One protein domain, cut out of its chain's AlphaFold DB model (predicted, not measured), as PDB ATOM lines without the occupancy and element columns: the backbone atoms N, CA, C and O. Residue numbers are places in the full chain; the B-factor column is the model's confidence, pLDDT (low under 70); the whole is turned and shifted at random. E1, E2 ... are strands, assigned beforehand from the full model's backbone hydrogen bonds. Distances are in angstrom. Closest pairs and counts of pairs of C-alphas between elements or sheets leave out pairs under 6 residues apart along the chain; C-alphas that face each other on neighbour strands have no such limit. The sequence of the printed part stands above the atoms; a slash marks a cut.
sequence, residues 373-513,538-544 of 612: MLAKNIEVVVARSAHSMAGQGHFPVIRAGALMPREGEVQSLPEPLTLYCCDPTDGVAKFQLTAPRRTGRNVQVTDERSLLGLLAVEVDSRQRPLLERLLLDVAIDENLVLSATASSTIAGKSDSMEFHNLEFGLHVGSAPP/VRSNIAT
ATOM      1  N   MET A 373     -13.516  31.322  34.318       92.75
ATOM      2  CA  MET A 373     -13.830  32.316  35.342       92.75
ATOM      3  C   MET A 373     -13.340  31.845  36.705       92.75
ATOM      4  O   MET A 373     -13.403  30.656  37.012       92.75
ATOM      5  N   LEU A 374     -12.890  32.776  37.540       92.12
ATOM      6  CA  LEU A 374     -12.495  32.489  38.913       92.12
ATOM      7  C   LEU A 374     -13.690  31.925  39.701       92.12
ATOM      8  O   LEU A 374     -14.766  32.522  39.709       92.12
ATOM      9  N   ALA A 375     -13.520  30.786  40.373       89.44
ATOM     10  CA  ALA A 375     -14.620  30.100  41.057       89.44
ATOM     11  C   ALA A 375     -14.879  30.633  42.475       89.44
ATOM     12  O   ALA A 375     -15.989  30.497  42.995       89.44
ATOM     13  N   LYS A 376     -13.867  31.234  43.108       90.19
ATOM     14  CA  LYS A 376     -13.878  31.693  44.505       90.19
ATOM     15  C   LYS A 376     -13.373  33.123  44.611       90.19
ATOM     16  O   LYS A 376     -12.534  33.540  43.822       90.19
ATOM     17  N   ASN A 377     -13.853  33.872  45.598       91.75
ATOM     18  CA  ASN A 377     -13.270  35.179  45.893       91.75
ATOM     19  C   ASN A 377     -11.808  35.018  46.343       91.75
ATOM     20  O   ASN A 377     -11.474  34.096  47.082       91.75
ATOM     21  N   ILE A 378     -10.952  35.952  45.945       93.94
ATOM     22  CA  ILE A 378      -9.660  36.193  46.585       93.94
ATOM     23  C   ILE A 378      -9.879  37.361  47.534       93.94
ATOM     24  O   ILE A 378     -10.263  38.448  47.105       93.94
ATOM     25  N   GLU A 379      -9.672  37.129  48.822       93.19
ATOM     26  CA  GLU A 379      -9.962  38.072  49.898       93.19
ATOM     27  C   GLU A 379      -8.681  38.413  50.659       93.19
ATOM     28  O   GLU A 379      -7.818  37.558  50.842       93.19
ATOM     29  N   VAL A 380      -8.570  39.646  51.142       93.25
ATOM     30  CA  VAL A 380      -7.548  40.046  52.111       93.25
ATOM     31  C   VAL A 380      -8.180  40.153  53.493       93.25
ATOM     32  O   VAL A 380      -9.265  40.718  53.656       93.25
ATOM     33  N   VAL A 381      -7.515  39.594  54.497       91.31
ATOM     34  CA  VAL A 381      -7.927  39.724  55.893       91.31
ATOM     35  C   VAL A 381      -7.591  41.128  56.380       91.31
ATOM     36  O   VAL A 381      -6.494  41.629  56.149       91.31
ATOM     37  N   VAL A 382      -8.532  41.754  57.078       89.62
ATOM     38  CA  VAL A 382      -8.387  43.078  57.686       89.62
ATOM     39  C   VAL A 382      -8.614  42.982  59.188       89.62
ATOM     40  O   VAL A 382      -9.357  42.121  59.663       89.62
ATOM     41  N   ALA A 383      -7.987  43.877  59.948       80.38
ATOM     42  CA  ALA A 383      -7.976  43.840  61.406       80.38
ATOM     43  C   ALA A 383      -9.392  43.770  61.995       80.38
ATOM     44  O   ALA A 383      -9.653  42.918  62.845       80.38
ATOM     45  N   ARG A 384     -10.317  44.618  61.509       73.31
ATOM     46  CA  ARG A 384     -11.755  44.608  61.841       73.31
ATOM     47  C   ARG A 384     -12.581  45.225  60.709       73.31
ATOM     48  O   ARG A 384     -12.106  46.114  60.009       73.31
ATOM     49  N   SER A 385     -13.828  44.781  60.563       56.34
ATOM     50  CA  SER A 385     -14.824  45.355  59.645       56.34
ATOM     51  C   SER A 385     -16.070  45.775  60.423       56.34
ATOM     52  O   SER A 385     -16.443  45.107  61.383       56.34
ATOM     53  N   ALA A 386     -16.750  46.834  59.972       46.47
ATOM     54  CA  ALA A 386     -17.986  47.366  60.558       46.47
ATOM     55  C   ALA A 386     -19.135  46.341  60.709       46.47
ATOM     56  O   ALA A 386     -20.089  46.611  61.430       46.47
ATOM     57  N   HIS A 387     -19.046  45.192  60.028       41.91
ATOM     58  CA  HIS A 387     -20.057  44.128  60.008       41.91
ATOM     59  C   HIS A 387     -19.628  42.850  60.758       41.91
ATOM     60  O   HIS A 387     -20.374  41.876  60.786       41.91
ATOM     61  N   SER A 388     -18.428  42.822  61.348       47.09
ATOM     62  CA  SER A 388     -17.935  41.684  62.132       47.09
ATOM     63  C   SER A 388     -18.281  41.900  63.604       47.09
ATOM     64  O   SER A 388     -17.702  42.763  64.257       47.09
ATOM     65  N   MET A 389     -19.230  41.120  64.131       41.53
ATOM     66  CA  MET A 389     -19.630  41.176  65.546       41.53
ATOM     67  C   MET A 389     -18.619  40.526  66.508       41.53
ATOM     68  O   MET A 389     -18.832  40.588  67.711       41.53
ATOM     69  N   ALA A 390     -17.530  39.924  66.010       46.06
ATOM     70  CA  ALA A 390     -16.362  39.513  66.798       46.06
ATOM     71  C   ALA A 390     -15.278  38.927  65.870       46.06
ATOM     72  O   ALA A 390     -15.341  37.751  65.515       46.06
ATOM     73  N   GLY A 391     -14.259  39.710  65.492       58.91
ATOM     74  CA  GLY A 391     -13.054  39.190  64.824       58.91
ATOM     75  C   GLY A 391     -12.609  39.930  63.560       58.91
ATOM     76  O   GLY A 391     -13.133  40.992  63.219       58.91
ATOM     77  N   GLN A 392     -11.614  39.346  62.882       67.19
ATOM     78  CA  GLN A 392     -11.048  39.850  61.627       67.19
ATOM     79  C   GLN A 392     -12.109  39.941  60.526       67.19
ATOM     80  O   GLN A 392     -13.003  39.103  60.437       67.19
ATOM     81  N   GLY A 393     -12.015  40.975  59.693       77.81
ATOM     82  CA  GLY A 393     -12.841  41.105  58.496       77.81
ATOM     83  C   GLY A 393     -12.168  40.465  57.284       77.81
ATOM     84  O   GLY A 393     -10.950  40.333  57.252       77.81
ATOM     85  N   HIS A 394     -12.953  40.141  56.261       86.81
ATOM     86  CA  HIS A 394     -12.451  39.737  54.947       86.81
ATOM     87  C   HIS A 394     -12.919  40.755  53.911       86.81
ATOM     88  O   HIS A 394     -14.096  41.124  53.886       86.81
ATOM     89  N   PHE A 395     -12.001  41.235  53.079       88.56
ATOM     90  CA  PHE A 395     -12.295  42.182  52.013       88.56
ATOM     91  C   PHE A 395     -12.005  41.538  50.650       88.56
ATOM     92  O   PHE A 395     -10.866  41.130  50.418       88.56
ATOM     93  N   PRO A 396     -12.989  41.428  49.739       89.62
ATOM     94  CA  PRO A 396     -12.774  40.807  48.438       89.62
ATOM     95  C   PRO A 396     -11.898  41.693  47.549       89.62
ATOM     96  O   PRO A 396     -12.259  42.827  47.243       89.62
ATOM     97  N   VAL A 397     -10.767  41.145  47.110       92.38
ATOM     98  CA  VAL A 397      -9.817  41.770  46.182       92.38
ATOM     99  C   VAL A 397     -10.204  41.444  44.740       92.38
ATOM    100  O   VAL A 397     -10.428  42.346  43.940       92.38
ATOM    101  N   ILE A 398     -10.369  40.158  44.420       92.75
ATOM    102  CA  ILE A 398     -10.897  39.689  43.131       92.75
ATOM    103  C   ILE A 398     -12.108  38.813  43.428       92.75
ATOM    104  O   ILE A 398     -12.038  37.899  44.246       92.75
ATOM    105  N   ARG A 399     -13.243  39.097  42.793       90.94
ATOM    106  CA  ARG A 399     -14.477  38.337  43.019       90.94
ATOM    107  C   ARG A 399     -14.554  37.114  42.108       90.94
ATOM    108  O   ARG A 399     -14.096  37.157  40.967       90.94
ATOM    109  N   ALA A 400     -15.201  36.056  42.592       90.12
ATOM    110  CA  ALA A 400     -15.623  34.949  41.745       90.12
ATOM    111  C   ALA A 400     -16.460  35.474  40.563       90.12
ATOM    112  O   ALA A 400     -17.220  36.438  40.706       90.12
ATOM    113  N   GLY A 401     -16.304  34.845  39.400       88.31
ATOM    114  CA  GLY A 401     -16.843  35.311  38.123       88.31
ATOM    115  C   GLY A 401     -15.896  36.222  37.334       88.31
ATOM    116  O   GLY A 401     -16.176  36.506  36.172       88.31
ATOM    117  N   ALA A 402     -14.766  36.656  37.911       90.94
ATOM    118  CA  ALA A 402     -13.730  37.358  37.156       90.94
ATOM    119  C   ALA A 402     -13.216  36.475  36.008       90.94
ATOM    120  O   ALA A 402     -12.932  35.294  36.215       90.94
ATOM    121  N   LEU A 403     -13.109  37.041  34.802       92.81
ATOM    122  CA  LEU A 403     -12.588  36.323  33.642       92.81
ATOM    123  C   LEU A 403     -11.124  35.954  33.885       92.81
ATOM    124  O   LEU A 403     -10.319  36.796  34.276       92.81
ATOM    125  N   MET A 404     -10.784  34.694  33.634       94.19
ATOM    126  CA  MET A 404      -9.393  34.268  33.683       94.19
ATOM    127  C   MET A 404      -8.680  34.690  32.391       94.19
ATOM    128  O   MET A 404      -9.282  34.598  31.310       94.19
ATOM    129  N   PRO A 405      -7.411  35.119  32.477       94.56
ATOM    130  CA  PRO A 405      -6.692  35.630  31.320       94.56
ATOM    131  C   PRO A 405      -6.443  34.553  30.263       94.56
ATOM    132  O   PRO A 405      -6.101  33.407  30.574       94.56
ATOM    133  N   ARG A 406      -6.606  34.934  28.997       93.88
ATOM    134  CA  ARG A 406      -6.114  34.179  27.837       93.88
ATOM    135  C   ARG A 406      -4.683  34.571  27.500       93.88
ATOM    136  O   ARG A 406      -4.062  35.369  28.189       93.88
ATOM    137  N   GLU A 407      -4.183  33.991  26.420       93.31
ATOM    138  CA  GLU A 407      -2.879  34.313  25.863       93.31
ATOM    139  C   GLU A 407      -2.577  35.824  25.840       93.31
ATOM    140  O   GLU A 407      -3.286  36.588  25.182       93.31
ATOM    141  N   GLY A 408      -1.512  36.234  26.532       91.75
ATOM    142  CA  GLY A 408      -1.049  37.624  26.614       91.75
ATOM    143  C   GLY A 408      -1.932  38.575  27.432       91.75
ATOM    144  O   GLY A 408      -1.580  39.746  27.572       91.75
ATOM    145  N   GLU A 409      -3.059  38.111  27.975       94.69
ATOM    146  CA  GLU A 409      -3.905  38.883  28.886       94.69
ATOM    147  C   GLU A 409      -3.359  38.781  30.329       94.69
ATOM    148  O   GLU A 409      -2.786  37.768  30.738       94.69
ATOM    149  N   VAL A 410      -3.592  39.823  31.130       93.88
ATOM    150  CA  VAL A 410      -3.385  39.828  32.586       93.88
ATOM    151  C   VAL A 410      -4.637  40.418  33.223       93.88
ATOM    152  O   VAL A 410      -5.107  41.478  32.812       93.88
ATOM    153  N   GLN A 411      -5.191  39.732  34.218       92.12
ATOM    154  CA  GLN A 411      -6.331  40.209  34.995       92.12
ATOM    155  C   GLN A 411      -5.795  40.846  36.275       92.12
ATOM    156  O   GLN A 411      -5.465  40.139  37.223       92.12
ATOM    157  N   SER A 412      -5.720  42.171  36.309       90.75
ATOM    158  CA  SER A 412      -5.276  42.936  37.476       90.75
ATOM    159  C   SER A 412      -6.369  43.866  37.991       90.75
ATOM    160  O   SER A 412      -7.410  44.064  37.354       90.75
ATOM    161  N   LEU A 413      -6.133  44.448  39.165       85.81
ATOM    162  CA  LEU A 413      -6.890  45.616  39.600       85.81
ATOM    163  C   LEU A 413      -6.559  46.820  38.691       85.81
ATOM    164  O   LEU A 413      -5.426  46.919  38.218       85.81
ATOM    165  N   PRO A 414      -7.507  47.747  38.442       85.62
ATOM    166  CA  PRO A 414      -7.218  48.985  37.711       85.62
ATOM    167  C   PRO A 414      -6.194  49.874  38.428       85.62
ATOM    168  O   PRO A 414      -5.382  50.531  37.786       85.62
ATOM    169  N   GLU A 415      -6.243  49.877  39.760       89.19
ATOM    170  CA  GLU A 415      -5.295  50.547  40.647       89.19
ATOM    171  C   GLU A 415      -5.015  49.639  41.856       89.19
ATOM    172  O   GLU A 415      -5.915  48.895  42.268       89.19
ATOM    173  N   PRO A 416      -3.811  49.698  42.459       91.88
ATOM    174  CA  PRO A 416      -3.510  48.942  43.669       91.88
ATOM    175  C   PRO A 416      -4.505  49.243  44.794       91.88
ATOM    176  O   PRO A 416      -4.840  50.402  45.067       91.88
ATOM    177  N   LEU A 417      -4.942  48.202  45.503       93.94
ATOM    178  CA  LEU A 417      -5.827  48.362  46.648       93.94
ATOM    179  C   LEU A 417      -5.096  49.143  47.744       93.94
ATOM    180  O   LEU A 417      -4.087  48.689  48.283       93.94
ATOM    181  N   THR A 418      -5.622  50.317  48.089       95.00
ATOM    182  CA  THR A 418      -5.063  51.153  49.156       95.00
ATOM    183  C   THR A 418      -5.655  50.760  50.506       95.00
ATOM    184  O   THR A 418      -6.860  50.859  50.732       95.00
ATOM    185  N   LEU A 419      -4.778  50.355  51.415       94.81
ATOM    186  CA  LEU A 419      -5.049  49.950  52.788       94.81
ATOM    187  C   LEU A 419      -4.238  50.826  53.756       94.81
ATOM    188  O   LEU A 419      -3.413  51.646  53.349       94.81
ATOM    189  N   TYR A 420      -4.480  50.661  55.052       94.62
ATOM    190  CA  TYR A 420      -3.878  51.479  56.103       94.62
ATOM    191  C   TYR A 420      -3.350  50.598  57.224       94.62
ATOM    192  O   TYR A 420      -4.061  49.703  57.681       94.62
ATOM    193  N   CYS A 421      -2.135  50.864  57.697       94.19
ATOM    194  CA  CYS A 421      -1.592  50.169  58.860       94.19
ATOM    195  C   CYS A 421      -2.308  50.658  60.128       94.19
ATOM    196  O   CYS A 421      -2.165  51.821  60.510       94.19
ATOM    197  N   CYS A 422      -3.112  49.811  60.773       91.56
ATOM    198  CA  CYS A 422      -3.847  50.186  61.987       91.56
ATOM    199  C   CYS A 422      -3.035  49.969  63.269       91.56
ATOM    200  O   CYS A 422      -3.360  50.547  64.301       91.56
ATOM    201  N   ASP A 423      -1.982  49.159  63.209       91.00
ATOM    202  CA  ASP A 423      -1.048  48.941  64.308       91.00
ATOM    203  C   ASP A 423       0.367  48.777  63.735       91.00
ATOM    204  O   ASP A 423       0.685  47.696  63.244       91.00
ATOM    205  N   PRO A 424       1.199  49.833  63.765       91.94
ATOM    206  CA  PRO A 424       2.566  49.765  63.268       91.94
ATOM    207  C   PRO A 424       3.565  49.271  64.325       91.94
ATOM    208  O   PRO A 424       4.755  49.207  64.041       91.94
ATOM    209  N   THR A 425       3.145  48.979  65.561       89.56
ATOM    210  CA  THR A 425       4.067  48.845  66.709       89.56
ATOM    211  C   THR A 425       5.071  47.700  66.584       89.56
ATOM    212  O   THR A 425       6.168  47.788  67.137       89.56
ATOM    213  N   ASP A 426       4.732  46.664  65.823       89.25
ATOM    214  CA  ASP A 426       5.600  45.533  65.495       89.25
ATOM    215  C   ASP A 426       6.570  45.808  64.333       89.25
ATOM    216  O   ASP A 426       7.426  44.976  64.039       89.25
ATOM    217  N   GLY A 427       6.450  46.966  63.679       93.56
ATOM    218  CA  GLY A 427       7.239  47.350  62.515       93.56
ATOM    219  C   GLY A 427       6.890  46.578  61.244       93.56
ATOM    220  O   GLY A 427       7.634  46.686  60.272       93.56
ATOM    221  N   VAL A 428       5.796  45.801  61.218       94.69
ATOM    222  CA  VAL A 428       5.425  44.975  60.059       94.69
ATOM    223  C   VAL A 428       3.913  44.971  59.817       94.69
ATOM    224  O   VAL A 428       3.128  44.461  60.612       94.69
ATOM    225  N   ALA A 429       3.487  45.430  58.643       94.81
ATOM    226  CA  ALA A 429       2.140  45.206  58.134       94.81
ATOM    227  C   ALA A 429       1.969  43.775  57.599       94.81
ATOM    228  O   ALA A 429       2.753  43.296  56.779       94.81
ATOM    229  N   LYS A 430       0.903  43.100  58.040       93.94
ATOM    230  CA  LYS A 430       0.630  41.678  57.786       93.94
ATOM    231  C   LYS A 430      -0.584  41.514  56.880       93.94
ATOM    232  O   LYS A 430      -1.731  41.672  57.317       93.94
ATOM    233  N   PHE A 431      -0.336  41.130  55.635       94.50
ATOM    234  CA  PHE A 431      -1.373  40.850  54.649       94.50
ATOM    235  C   PHE A 431      -1.618  39.355  54.586       94.50
ATOM    236  O   PHE A 431      -0.739  38.600  54.188       94.50
ATOM    237  N   GLN A 432      -2.820  38.921  54.942       93.50
ATOM    238  CA  GLN A 432      -3.223  37.532  54.747       93.50
ATOM    239  C   GLN A 432      -4.190  37.474  53.583       93.50
ATOM    240  O   GLN A 432      -5.255  38.089  53.636       93.50
ATOM    241  N   LEU A 433      -3.811  36.746  52.539       93.88
ATOM    242  CA  LEU A 433      -4.687  36.443  51.422       93.88
ATOM    243  C   LEU A 433      -5.380  35.114  51.687       93.88
ATOM    244  O   LEU A 433      -4.749  34.126  52.057       93.88
ATOM    245  N   THR A 434      -6.691  35.098  51.509       92.88
ATOM    246  CA  THR A 434      -7.566  33.969  51.816       92.88
ATOM    247  C   THR A 434      -8.568  33.750  50.692       92.88
ATOM    248  O   THR A 434      -8.924  34.691  49.989       92.88
ATOM    249  N   ALA A 435      -9.063  32.525  50.555       92.00
ATOM    250  CA  ALA A 435     -10.201  32.209  49.701       92.00
ATOM    251  C   ALA A 435     -11.277  31.478  50.519       92.00
ATOM    252  O   ALA A 435     -10.931  30.661  51.377       92.00
ATOM    253  N   PRO A 436     -12.573  31.725  50.278       90.31
ATOM    254  CA  PRO A 436     -13.641  30.949  50.894       90.31
ATOM    255  C   PRO A 436     -13.553  29.485  50.447       90.31
ATOM    256  O   PRO A 436     -13.213  29.187  49.304       90.31
ATOM    257  N   ARG A 437     -13.905  28.543  51.326       85.38
ATOM    258  CA  ARG A 437     -14.015  27.124  50.941       85.38
ATOM    259  C   ARG A 437     -15.156  26.890  49.952       85.38
ATOM    260  O   ARG A 437     -15.055  26.015  49.096       85.38
ATOM    261  N   ARG A 438     -16.207  27.705  50.037       82.88
ATOM    262  CA  ARG A 438     -17.358  27.693  49.136       82.88
ATOM    263  C   ARG A 438     -17.072  28.466  47.846       82.88
ATOM    264  O   ARG A 438     -16.492  29.545  47.874       82.88
ATOM    265  N   THR A 439     -17.522  27.920  46.719       84.25
ATOM    266  CA  THR A 439     -17.495  28.581  45.406       84.25
ATOM    267  C   THR A 439     -18.620  29.605  45.275       84.25
ATOM    268  O   THR A 439     -19.722  29.387  45.785       84.25
ATOM    269  N   GLY A 440     -18.385  30.667  44.509       81.38
ATOM    270  CA  GLY A 440     -19.366  31.711  44.226       81.38
ATOM    271  C   GLY A 440     -18.969  33.091  44.744       81.38
ATOM    272  O   GLY A 440     -18.041  33.248  45.534       81.38
ATOM    273  N   ARG A 441     -19.687  34.110  44.260       79.81
ATOM    274  CA  ARG A 441     -19.419  35.528  44.558       79.81
ATOM    275  C   ARG A 441     -19.879  35.939  45.958       79.81
ATOM    276  O   ARG A 441     -19.250  36.788  46.589       79.81
ATOM    277  N   ASN A 442     -20.973  35.337  46.422       81.62
ATOM    278  CA  ASN A 442     -21.635  35.681  47.676       81.62
ATOM    279  C   ASN A 442     -21.097  34.800  48.799       81.62
ATOM    280  O   ASN A 442     -21.492  33.644  48.931       81.62
ATOM    281  N   VAL A 443     -20.187  35.368  49.586       82.00
ATOM    282  CA  VAL A 443     -19.539  34.702  50.717       82.00
ATOM    283  C   VAL A 443     -20.178  35.203  52.005       82.00
ATOM    284  O   VAL A 443     -20.251  36.410  52.240       82.00
ATOM    285  N   GLN A 444     -20.641  34.281  52.843       81.31
ATOM    286  CA  GLN A 444     -21.202  34.605  54.150       81.31
ATOM    287  C   GLN A 444     -20.087  34.879  55.163       81.31
ATOM    288  O   GLN A 444     -18.961  34.388  55.057       81.31
ATOM    289  N   VAL A 445     -20.392  35.645  56.212       77.44
ATOM    290  CA  VAL A 445     -19.422  35.907  57.292       77.44
ATOM    291  C   VAL A 445     -19.007  34.605  57.987       77.44
ATOM    292  O   VAL A 445     -17.855  34.473  58.382       77.44
ATOM    293  N   THR A 446     -19.905  33.622  58.063       80.38
ATOM    294  CA  THR A 446     -19.670  32.316  58.696       80.38
ATOM    295  C   THR A 446     -18.925  31.310  57.823       80.38
ATOM    296  O   THR A 446     -18.573  30.248  58.328       80.38
ATOM    297  N   ASP A 447     -18.713  31.595  56.535       82.06
ATOM    298  CA  ASP A 447     -18.053  30.644  55.640       82.06
ATOM    299  C   ASP A 447     -16.595  30.428  56.064       82.06
ATOM    300  O   ASP A 447     -15.881  31.356  56.442       82.06
ATOM    301  N   GLU A 448     -16.111  29.194  56.009       85.50
ATOM    302  CA  GLU A 448     -14.705  28.926  56.302       85.50
ATOM    303  C   GLU A 448     -13.806  29.465  55.183       85.50
ATOM    304  O   GLU A 448     -14.152  29.406  54.000       85.50
ATOM    305  N   ARG A 449     -12.629  29.978  55.558       86.94
ATOM    306  CA  ARG A 449     -11.608  30.456  54.622       86.94
ATOM    307  C   ARG A 449     -10.373  29.571  54.699       86.94
ATOM    308  O   ARG A 449      -9.959  29.163  55.780       86.94
ATOM    309  N   SER A 450      -9.765  29.334  53.547       89.75
ATOM    310  CA  SER A 450      -8.436  28.750  53.422       89.75
ATOM    311  C   SER A 450      -7.413  29.868  53.235       89.75
ATOM    312  O   SER A 450      -7.638  30.800  52.459       89.75
ATOM    313  N   LEU A 451      -6.286  29.777  53.940       90.94
ATOM    314  CA  LEU A 451      -5.159  30.682  53.742       90.94
ATOM    315  C   LEU A 451      -4.510  30.387  52.386       90.94
ATOM    316  O   LEU A 451      -4.094  29.260  52.133       90.94
ATOM    317  N   LEU A 452      -4.418  31.404  51.532       91.75
ATOM    318  CA  LEU A 452      -3.606  31.356  50.318       91.75
ATOM    319  C   LEU A 452      -2.152  31.669  50.669       91.75
ATOM    320  O   LEU A 452      -1.244  30.992  50.194       91.75
ATOM    321  N   GLY A 453      -1.931  32.671  51.526       91.69
ATOM    322  CA  GLY A 453      -0.616  32.961  52.087       91.69
ATOM    323  C   GLY A 453      -0.506  34.330  52.759       91.69
ATOM    324  O   GLY A 453      -1.487  35.067  52.872       91.69
ATOM    325  N   LEU A 454       0.695  34.632  53.251       94.00
ATOM    326  CA  LEU A 454       1.008  35.791  54.082       94.00
ATOM    327  C   LEU A 454       2.108  36.628  53.416       94.00
ATOM    328  O   LEU A 454       3.150  36.077  53.079       94.00
ATOM    329  N   LEU A 455       1.887  37.936  53.288       94.81
ATOM    330  CA  LEU A 455       2.932  38.913  52.968       94.81
ATOM    331  C   LEU A 455       3.217  39.761  54.210       94.81
ATOM    332  O   LEU A 455       2.293  40.139  54.944       94.81
ATOM    333  N   ALA A 456       4.489  40.068  54.427       95.19
ATOM    334  CA  ALA A 456       4.970  40.840  55.563       95.19
ATOM    335  C   ALA A 456       5.767  42.044  55.059       95.19
ATOM    336  O   ALA A 456       6.862  41.906  54.523       95.19
ATOM    337  N   VAL A 457       5.215  43.241  55.241       96.44
ATOM    338  CA  VAL A 457       5.814  44.482  54.743       96.44
ATOM    339  C   VAL A 457       6.277  45.325  55.916       96.44
ATOM    340  O   VAL A 457       5.474  45.673  56.774       96.44
ATOM    341  N   GLU A 458       7.556  45.681  55.950       96.56
ATOM    342  CA  GLU A 458       8.086  46.602  56.959       96.56
ATOM    343  C   GLU A 458       7.351  47.958  56.924       96.56
ATOM    344  O   GLU A 458       7.120  48.530  55.855       96.56
ATOM    345  N   VAL A 459       7.011  48.472  58.107       96.19
ATOM    346  CA  VAL A 459       6.365  49.777  58.336       96.19
ATOM    347  C   VAL A 459       7.107  50.560  59.422       96.19
ATOM    348  O   VAL A 459       7.838  49.979  60.228       96.19
ATOM    349  N   ASP A 460       6.942  51.885  59.476       93.19
ATOM    350  CA  ASP A 460       7.602  52.693  60.510       93.19
ATOM    351  C   ASP A 460       6.834  52.603  61.834       93.19
ATOM    352  O   ASP A 460       5.786  53.224  62.032       93.19
ATOM    353  N   SER A 461       7.407  51.865  62.786       92.31
ATOM    354  CA  SER A 461       6.795  51.585  64.089       92.31
ATOM    355  C   SER A 461       6.546  52.801  64.977       92.31
ATOM    356  O   SER A 461       5.854  52.705  65.994       92.31
ATOM    357  N   ARG A 462       7.078  53.968  64.602       90.00
ATOM    358  CA  ARG A 462       6.871  55.233  65.317       90.00
ATOM    359  C   ARG A 462       5.695  56.043  64.775       90.00
ATOM    360  O   ARG A 462       5.350  57.062  65.379       90.00
ATOM    361  N   GLN A 463       5.098  55.634  63.656       90.06
ATOM    362  CA  GLN A 463       4.000  56.368  63.037       90.06
ATOM    363  C   GLN A 463       2.693  56.221  63.811       90.06
ATOM    364  O   GLN A 463       2.472  55.290  64.587       90.06
ATOM    365  N   ARG A 464       1.797  57.183  63.584       91.12
ATOM    366  CA  ARG A 464       0.431  57.103  64.100       91.12
ATOM    367  C   ARG A 464      -0.340  56.012  63.344       91.12
ATOM    368  O   ARG A 464      -0.167  55.900  62.128       91.12
ATOM    369  N   PRO A 465      -1.241  55.275  64.017       90.81
ATOM    370  CA  PRO A 465      -2.182  54.385  63.349       90.81
ATOM    371  C   PRO A 465      -2.905  55.075  62.196       90.81
ATOM    372  O   PRO A 465      -3.270  56.248  62.296       90.81
ATOM    373  N   LEU A 466      -3.147  54.320  61.131       91.06
ATOM    374  CA  LEU A 466      -3.861  54.718  59.918       91.06
ATOM    375  C   LEU A 466      -3.196  55.837  59.099       91.06
ATOM    376  O   LEU A 466      -3.773  56.286  58.107       91.06
ATOM    377  N   LEU A 467      -1.994  56.287  59.477       92.12
ATOM    378  CA  LEU A 467      -1.246  57.286  58.715       92.12
ATOM    379  C   LEU A 467      -0.527  56.656  57.518       92.12
ATOM    380  O   LEU A 467      -0.589  57.176  56.404       92.12
ATOM    381  N   GLU A 468       0.157  55.539  57.760       93.69
ATOM    382  CA  GLU A 468       0.924  54.832  56.744       93.69
ATOM    383  C   GLU A 468      -0.012  54.096  55.783       93.69
ATOM    384  O   GLU A 468      -0.794  53.228  56.190       93.69
ATOM    385  N   ARG A 469       0.060  54.469  54.499       95.19
ATOM    386  CA  ARG A 469      -0.685  53.793  53.436       95.19
ATOM    387  C   ARG A 469       0.089  52.578  52.978       95.19
ATOM    388  O   ARG A 469       1.302  52.650  52.757       95.19
ATOM    389  N   LEU A 470      -0.650  51.506  52.774       96.62
ATOM    390  CA  LEU A 470      -0.148  50.256  52.259       96.62
ATOM    391  C   LEU A 470      -0.856  49.964  50.938       96.62
ATOM    392  O   LEU A 470      -2.073  50.102  50.850       96.62
ATOM    393  N   LEU A 471      -0.107  49.590  49.913       97.06
ATOM    394  CA  LEU A 471      -0.649  49.264  48.597       97.06
ATOM    395  C   LEU A 471      -0.585  47.756  48.407       97.06
ATOM    396  O   LEU A 471       0.453  47.161  48.684       97.06
ATOM    397  N   LEU A 472      -1.672  47.159  47.930       96.94
ATOM    398  CA  LEU A 472      -1.736  45.756  47.543       96.94
ATOM    399  C   LEU A 472      -2.102  45.673  46.062       96.94
ATOM    400  O   LEU A 472      -3.245  45.927  45.681       96.94
ATOM    401  N   ASP A 473      -1.121  45.324  45.242       96.12
ATOM    402  CA  ASP A 473      -1.322  45.012  43.834       96.12
ATOM    403  C   ASP A 473      -1.522  43.506  43.662       96.12
ATOM    404  O   ASP A 473      -0.831  42.703  44.292       96.12
ATOM    405  N   VAL A 474      -2.497  43.129  42.840       95.75
ATOM    406  CA  VAL A 474      -2.868  41.734  42.609       95.75
ATOM    407  C   VAL A 474      -3.190  41.533  41.139       95.75
ATOM    408  O   VAL A 474      -4.043  42.228  40.579       95.75
ATOM    409  N   ALA A 475      -2.544  40.538  40.536       95.56
ATOM    410  CA  ALA A 475      -2.709  40.200  39.133       95.56
ATOM    411  C   ALA A 475      -2.732  38.684  38.921       95.56
ATOM    412  O   ALA A 475      -1.970  37.952  39.545       95.56
ATOM    413  N   ILE A 476      -3.588  38.213  38.018       96.81
ATOM    414  CA  ILE A 476      -3.615  36.833  37.531       96.81
ATOM    415  C   ILE A 476      -3.104  36.830  36.091       96.81
ATOM    416  O   ILE A 476      -3.540  37.662  35.295       96.81
ATOM    417  N   ASP A 477      -2.210  35.903  35.753       96.44
ATOM    418  CA  ASP A 477      -1.654  35.748  34.404       96.44
ATOM    419  C   ASP A 477      -2.349  34.643  33.571       96.44
ATOM    420  O   ASP A 477      -3.198  33.884  34.046       96.44
ATOM    421  N   GLU A 478      -1.952  34.522  32.302       95.44
ATOM    422  CA  GLU A 478      -2.392  33.485  31.350       95.44
ATOM    423  C   GLU A 478      -2.037  32.034  31.755       95.44
ATOM    424  O   GLU A 478      -2.450  31.067  31.103       95.44
ATOM    425  N   ASN A 479      -1.237  31.863  32.811       96.12
ATOM    426  CA  ASN A 479      -0.885  30.576  33.412       96.12
ATOM    427  C   ASN A 479      -1.723  30.295  34.661       96.12
ATOM    428  O   ASN A 479      -1.483  29.303  35.358       96.12
ATOM    429  N   LEU A 480      -2.728  31.137  34.920       95.50
ATOM    430  CA  LEU A 480      -3.634  31.041  36.055       95.50
ATOM    431  C   LEU A 480      -2.850  31.111  37.376       95.50
ATOM    432  O   LEU A 480      -3.154  30.386  38.326       95.50
ATOM    433  N   VAL A 481      -1.788  31.922  37.403       95.56
ATOM    434  CA  VAL A 481      -0.991  32.225  38.593       95.56
ATOM    435  C   VAL A 481      -1.394  33.591  39.106       95.56
ATOM    436  O   VAL A 481      -1.348  34.574  38.372       95.56
ATOM    437  N   LEU A 482      -1.786  33.642  40.376       95.75
ATOM    438  CA  LEU A 482      -2.005  34.891  41.089       95.75
ATOM    439  C   LEU A 482      -0.654  35.388  41.592       95.75
ATOM    440  O   LEU A 482       0.048  34.655  42.276       95.75
ATOM    441  N   SER A 483      -0.315  36.629  41.299       96.44
ATOM    442  CA  SER A 483       0.780  37.360  41.923       96.44
ATOM    443  C   SER A 483       0.179  38.440  42.812       96.44
ATOM    444  O   SER A 483      -0.786  39.103  42.427       96.44
ATOM    445  N   ALA A 484       0.713  38.584  44.020       97.12
ATOM    446  CA  ALA A 484       0.351  39.669  44.917       97.12
ATOM    447  C   ALA A 484       1.615  40.369  45.399       97.12
ATOM    448  O   ALA A 484       2.543  39.708  45.865       97.12
ATOM    449  N   THR A 485       1.623  41.694  45.308       97.56
ATOM    450  CA  THR A 485       2.712  42.544  45.784       97.56
ATOM    451  C   THR A 485       2.147  43.557  46.761       97.56
ATOM    452  O   THR A 485       1.290  44.368  46.411       97.56
ATOM    453  N   ALA A 486       2.624  43.511  47.998       97.50
ATOM    454  CA  ALA A 486       2.273  44.463  49.033       97.50
ATOM    455  C   ALA A 486       3.432  45.442  49.250       97.50
ATOM    456  O   ALA A 486       4.593  45.040  49.244       97.50
ATOM    457  N   SER A 487       3.140  46.725  49.457       97.38
ATOM    458  CA  SER A 487       4.171  47.742  49.695       97.38
ATOM    459  C   SER A 487       3.735  48.813  50.688       97.38
ATOM    460  O   SER A 487       2.552  49.140  50.790       97.38
ATOM    461  N   SER A 488       4.705  49.374  51.404       97.06
ATOM    462  CA  SER A 488       4.535  50.538  52.263       97.06
ATOM    463  C   SER A 488       4.921  51.816  51.517       97.06
ATOM    464  O   SER A 488       5.981  51.903  50.897       97.06
ATOM    465  N   THR A 489       4.087  52.847  51.650       95.25
ATOM    466  CA  THR A 489       4.362  54.175  51.081       95.25
ATOM    467  C   THR A 489       5.362  55.007  51.884       95.25
ATOM    468  O   THR A 489       6.003  55.878  51.304       95.25
ATOM    469  N   ILE A 490       5.501  54.773  53.194       93.38
ATOM    470  CA  ILE A 490       6.408  55.547  54.061       93.38
ATOM    471  C   ILE A 490       7.750  54.831  54.193       93.38
ATOM    472  O   ILE A 490       8.790  55.433  53.934       93.38
ATOM    473  N   ALA A 491       7.736  53.550  54.564       91.75
ATOM    474  CA  ALA A 491       8.952  52.753  54.682       91.75
ATOM    475  C   ALA A 491       9.579  52.433  53.312       91.75
ATOM    476  O   ALA A 491      10.779  52.170  53.234       91.75
ATOM    477  N   GLY A 492       8.790  52.455  52.227       92.38
ATOM    478  CA  GLY A 492       9.267  52.158  50.870       92.38
ATOM    479  C   GLY A 492       9.674  50.695  50.676       92.38
ATOM    480  O   GLY A 492      10.471  50.381  49.793       92.38
ATOM    481  N   LYS A 493       9.176  49.805  51.536       96.81
ATOM    482  CA  LYS A 493       9.461  48.368  51.537       96.81
ATOM    483  C   LYS A 493       8.322  47.611  50.875       96.81
ATOM    484  O   LYS A 493       7.179  48.065  50.901       96.81
ATOM    485  N   SER A 494       8.631  46.460  50.293       96.94
ATOM    486  CA  SER A 494       7.654  45.618  49.607       96.94
ATOM    487  C   SER A 494       7.950  44.143  49.804       96.94
ATOM    488  O   SER A 494       9.106  43.760  49.971       96.94
ATOM    489  N   ASP A 495       6.903  43.338  49.709       97.81
ATOM    490  CA  ASP A 495       6.957  41.883  49.711       97.81
ATOM    491  C   ASP A 495       6.023  41.347  48.616       97.81
ATOM    492  O   ASP A 495       5.009  41.977  48.298       97.81
ATOM    493  N   SER A 496       6.368  40.213  48.010       97.25
ATOM    494  CA  SER A 496       5.639  39.662  46.863       97.25
ATOM    495  C   SER A 496       5.592  38.145  46.886       97.25
ATOM    496  O   SER A 496       6.582  37.499  47.224       97.25
ATOM    497  N   MET A 497       4.478  37.568  46.440       96.44
ATOM    498  CA  MET A 497       4.307  36.119  46.388       96.44
ATOM    499  C   MET A 497       3.421  35.683  45.224       96.44
ATOM    500  O   MET A 497       2.500  36.396  44.819       96.44
ATOM    501  N   GLU A 498       3.693  34.482  44.713       95.44
ATOM    502  CA  GLU A 498       2.871  33.806  43.712       95.44
ATOM    503  C   GLU A 498       2.028  32.689  44.339       95.44
ATOM    504  O   GLU A 498       2.481  31.955  45.217       95.44
ATOM    505  N   PHE A 499       0.809  32.514  43.832       92.69
ATOM    506  CA  PHE A 499      -0.109  31.446  44.206       92.69
ATOM    507  C   PHE A 499      -0.500  30.660  42.961       92.69
ATOM    508  O   PHE A 499      -1.029  31.196  41.984       92.69
ATOM    509  N   HIS A 500      -0.241  29.359  43.002       90.69
ATOM    510  CA  HIS A 500      -0.278  28.503  41.818       90.69
ATOM    511  C   HIS A 500      -1.556  27.674  41.660       90.69
ATOM    512  O   HIS A 500      -1.785  27.119  40.583       90.69
ATOM    513  N   ASN A 501      -2.374  27.583  42.707       85.62
ATOM    514  CA  ASN A 501      -3.515  26.671  42.786       85.62
ATOM    515  C   ASN A 501      -4.814  27.468  42.934       85.62
ATOM    516  O   ASN A 501      -5.454  27.455  43.981       85.62
ATOM    517  N   LEU A 502      -5.158  28.224  41.890       89.25
ATOM    518  CA  LEU A 502      -6.435  28.924  41.815       89.25
ATOM    519  C   LEU A 502      -7.533  27.973  41.352       89.25
ATOM    520  O   LEU A 502      -7.324  27.167  40.448       89.25
ATOM    521  N   GLU A 503      -8.721  28.131  41.921       88.56
ATOM    522  CA  GLU A 503      -9.905  27.404  41.481       88.56
ATOM    523  C   GLU A 503     -10.705  28.232  40.479       88.56
ATOM    524  O   GLU A 503     -11.016  29.404  40.710       88.56
ATOM    525  N   PHE A 504     -11.071  27.608  39.365       91.50
ATOM    526  CA  PHE A 504     -11.800  28.240  38.272       91.50
ATOM    527  C   PHE A 504     -12.817  27.282  37.646       91.50
ATOM    528  O   PHE A 504     -12.699  26.058  37.731       91.50
ATOM    529  N   GLY A 505     -13.834  27.862  37.019       92.25
ATOM    530  CA  GLY A 505     -14.871  27.159  36.273       92.25
ATOM    531  C   GLY A 505     -14.883  27.560  34.802       92.25
ATOM    532  O   GLY A 505     -14.350  28.601  34.421       92.25
ATOM    533  N   LEU A 506     -15.500  26.730  33.967       94.62
ATOM    534  CA  LEU A 506     -15.713  27.011  32.551       94.62
ATOM    535  C   LEU A 506     -17.084  27.660  32.361       94.62
ATOM    536  O   LEU A 506     -18.107  27.022  32.595       94.62
ATOM    537  N   HIS A 507     -17.107  28.909  31.914       91.88
ATOM    538  CA  HIS A 507     -18.330  29.611  31.557       91.88
ATOM    539  C   HIS A 507     -18.757  29.281  30.124       91.88
ATOM    540  O   HIS A 507     -18.014  29.480  29.158       91.88
ATOM    541  N   VAL A 508     -19.992  28.813  30.010       83.00
ATOM    542  CA  VAL A 508     -20.649  28.294  28.820       83.00
ATOM    543  C   VAL A 508     -21.741  29.282  28.404       83.00
ATOM    544  O   VAL A 508     -22.871  29.238  28.876       83.00
ATOM    545  N   GLY A 509     -21.382  30.222  27.530       66.69
ATOM    546  CA  GLY A 509     -22.289  31.257  27.032       66.69
ATOM    547  C   GLY A 509     -21.541  32.452  26.437       66.69
ATOM    548  O   GLY A 509     -20.397  32.721  26.802       66.69
ATOM    549  N   SER A 510     -22.188  33.171  25.516       44.59
ATOM    550  CA  SER A 510     -21.610  34.303  24.773       44.59
ATOM    551  C   SER A 510     -21.601  35.635  25.534       44.59
ATOM    552  O   SER A 510     -20.974  36.585  25.073       44.59
ATOM    553  N   ALA A 511     -22.268  35.718  26.687       38.50
ATOM    554  CA  ALA A 511     -22.274  36.897  27.550       38.50
ATOM    555  C   ALA A 511     -21.895  36.493  28.982       38.50
ATOM    556  O   ALA A 511     -22.383  35.459  29.439       38.50
ATOM    557  N   PRO A 512     -21.049  37.268  29.689       41.34
ATOM    558  CA  PRO A 512     -20.817  37.049  31.113       41.34
ATOM    559  C   PRO A 512     -22.155  37.091  31.866       41.34
ATOM    560  O   PRO A 512     -23.072  37.797  31.421       41.34
ATOM    561  N   PRO A 513     -22.295  36.355  32.985       41.69
ATOM    562  CA  PRO A 513     -23.509  36.424  33.777       41.69
ATOM    563  C   PRO A 513     -23.764  37.896  34.136       41.69
ATOM    564  O   PRO A 513     -22.811  38.615  34.458       41.69
ATOM    565  N   VAL A 538      -1.800  34.490  63.339       67.69
ATOM    566  CA  VAL A 538      -1.259  35.827  63.076       67.69
ATOM    567  C   VAL A 538      -2.434  36.794  62.936       67.69
ATOM    568  O   VAL A 538      -3.340  36.573  62.131       67.69
ATOM    569  N   ARG A 539      -2.458  37.875  63.721       76.94
ATOM    570  CA  ARG A 539      -3.485  38.907  63.567       76.94
ATOM    571  C   ARG A 539      -3.089  39.893  62.472       76.94
ATOM    572  O   ARG A 539      -2.002  40.458  62.535       76.94
ATOM    573  N   SER A 540      -3.958  40.092  61.483       85.44
ATOM    574  CA  SER A 540      -3.788  41.169  60.511       85.44
ATOM    575  C   SER A 540      -3.967  42.538  61.181       85.44
ATOM    576  O   SER A 540      -4.860  42.708  62.012       85.44
ATOM    577  N   ASN A 541      -3.112  43.493  60.818       90.50
ATOM    578  CA  ASN A 541      -3.049  44.868  61.325       90.50
ATOM    579  C   ASN A 541      -3.277  45.909  60.210       90.50
ATOM    580  O   ASN A 541      -2.730  47.014  60.248       90.50
ATOM    581  N   ILE A 542      -4.081  45.554  59.205       92.19
ATOM    582  CA  ILE A 542      -4.430  46.441  58.089       92.19
ATOM    583  C   ILE A 542      -5.926  46.770  58.086       92.19
ATOM    584  O   ILE A 542      -6.758  45.962  58.505       92.19
ATOM    585  N   ALA A 543      -6.278  47.948  57.584       90.38
ATOM    586  CA  ALA A 543      -7.649  48.440  57.482       90.38
ATOM    587  C   ALA A 543      -7.944  49.005  56.086       90.38
ATOM    588  O   ALA A 543      -7.049  49.488  55.396       90.38
ATOM    589  N   THR A 544      -9.215  48.995  55.681       87.56
ATOM    590  CA  THR A 544      -9.671  49.502  54.370       87.56
ATOM    591  C   THR A 544      -9.930  51.005  54.349       87.56
ATOM    592  O   THR A 544     -10.019  51.607  53.281       87.56
TER     593      THR A 544
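What this domain is: This is residues 373 to 513 and 538 to 544 of the 612 residues of an uncharacterized protein of Burkholderia sp. Bk (UniProt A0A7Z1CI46). Two twisted sheets of four strands stand face to face as a sandwich, their strands running at only 20 degrees to each other; edge strands E5 and E8 come close along one side. Strand E9 lies off at one end, where residues 504 to 505 of it pair with residues 373 to 374. The printed part has 148 residues with nine named strands, E1 to E9 in that order, and no named helix; the class is all strand, with 60 residues in named elements, under half. The sheets, E2 E1 E4 E5 and E3 E6 E7 E8, are antiparallel throughout. The whole is compact, with a radius of gyration of the C-alphas of 15.8 A and spans of 53 by 37 by 22 A.

Where its parts are: E1, residues 378 to 382, begins at C-alpha 378 (-9.660, 36.193, 46.585). E2 holds residues 393 to 398 and E3 residues 417 to 421. E4, residues 428 to 436, is 25.4 A long. E5, residues 449 to 458, is 25.6 A long and bends by 60 degrees at residue 452. E6, residues 469 to 476, is 23.4 A long, and E7, residues 482 to 488, is 20.3 A long. E8 holds residues 494 to 499. E9, residues 504 to 507, ends at C-alpha 507 (-18.330, 29.611, 31.557).

How they stand to each other: E1 and E2 form a hairpin, with N 380 and O 395 2.8 A apart, within hydrogen-bond range. E1 and E4 are antiparallel, with N 379 and O 434 at 2.8 A. E4 and E5 form a hairpin, with N 431 and O 455 at 2.9 A. This sheet is strongly twisted, its strands' lines turning by 89 degrees from edge to edge. In the other sheet, also strongly twisted, E3 and E6 have N 419 and O 470 at 2.8 A. E6, E7 and E8 make a meander, each strand the antiparallel neighbour of the one before, with N 473 and O 485 at 2.8 A and N 484 and O 497 at 2.9 A. Between the sheets, the closest C-alphas of E5 and E8 are those of Val 457 and Ser 494, 5.6 A apart. Those of E2 and E3 are Val 397 and Leu 417, 7.7 A apart. Residues 420 to 421 of E3 pair with residues 542 to 543, antiparallel. E9 pairs with no named strand.

The domain as a whole: The farthest C-alphas, those of Arg 462 and Ser 510, are 53.8 A apart. Residues 514 to 537 are not printed; C-alphas 513 and 538 are 36.8 A apart across this cut. The links E2 to E3 and E4 to E5 are long. The mean pLDDT of the printed part is 87.5; it is under 70 at residues 385 to 392, 509 to 513 and 538.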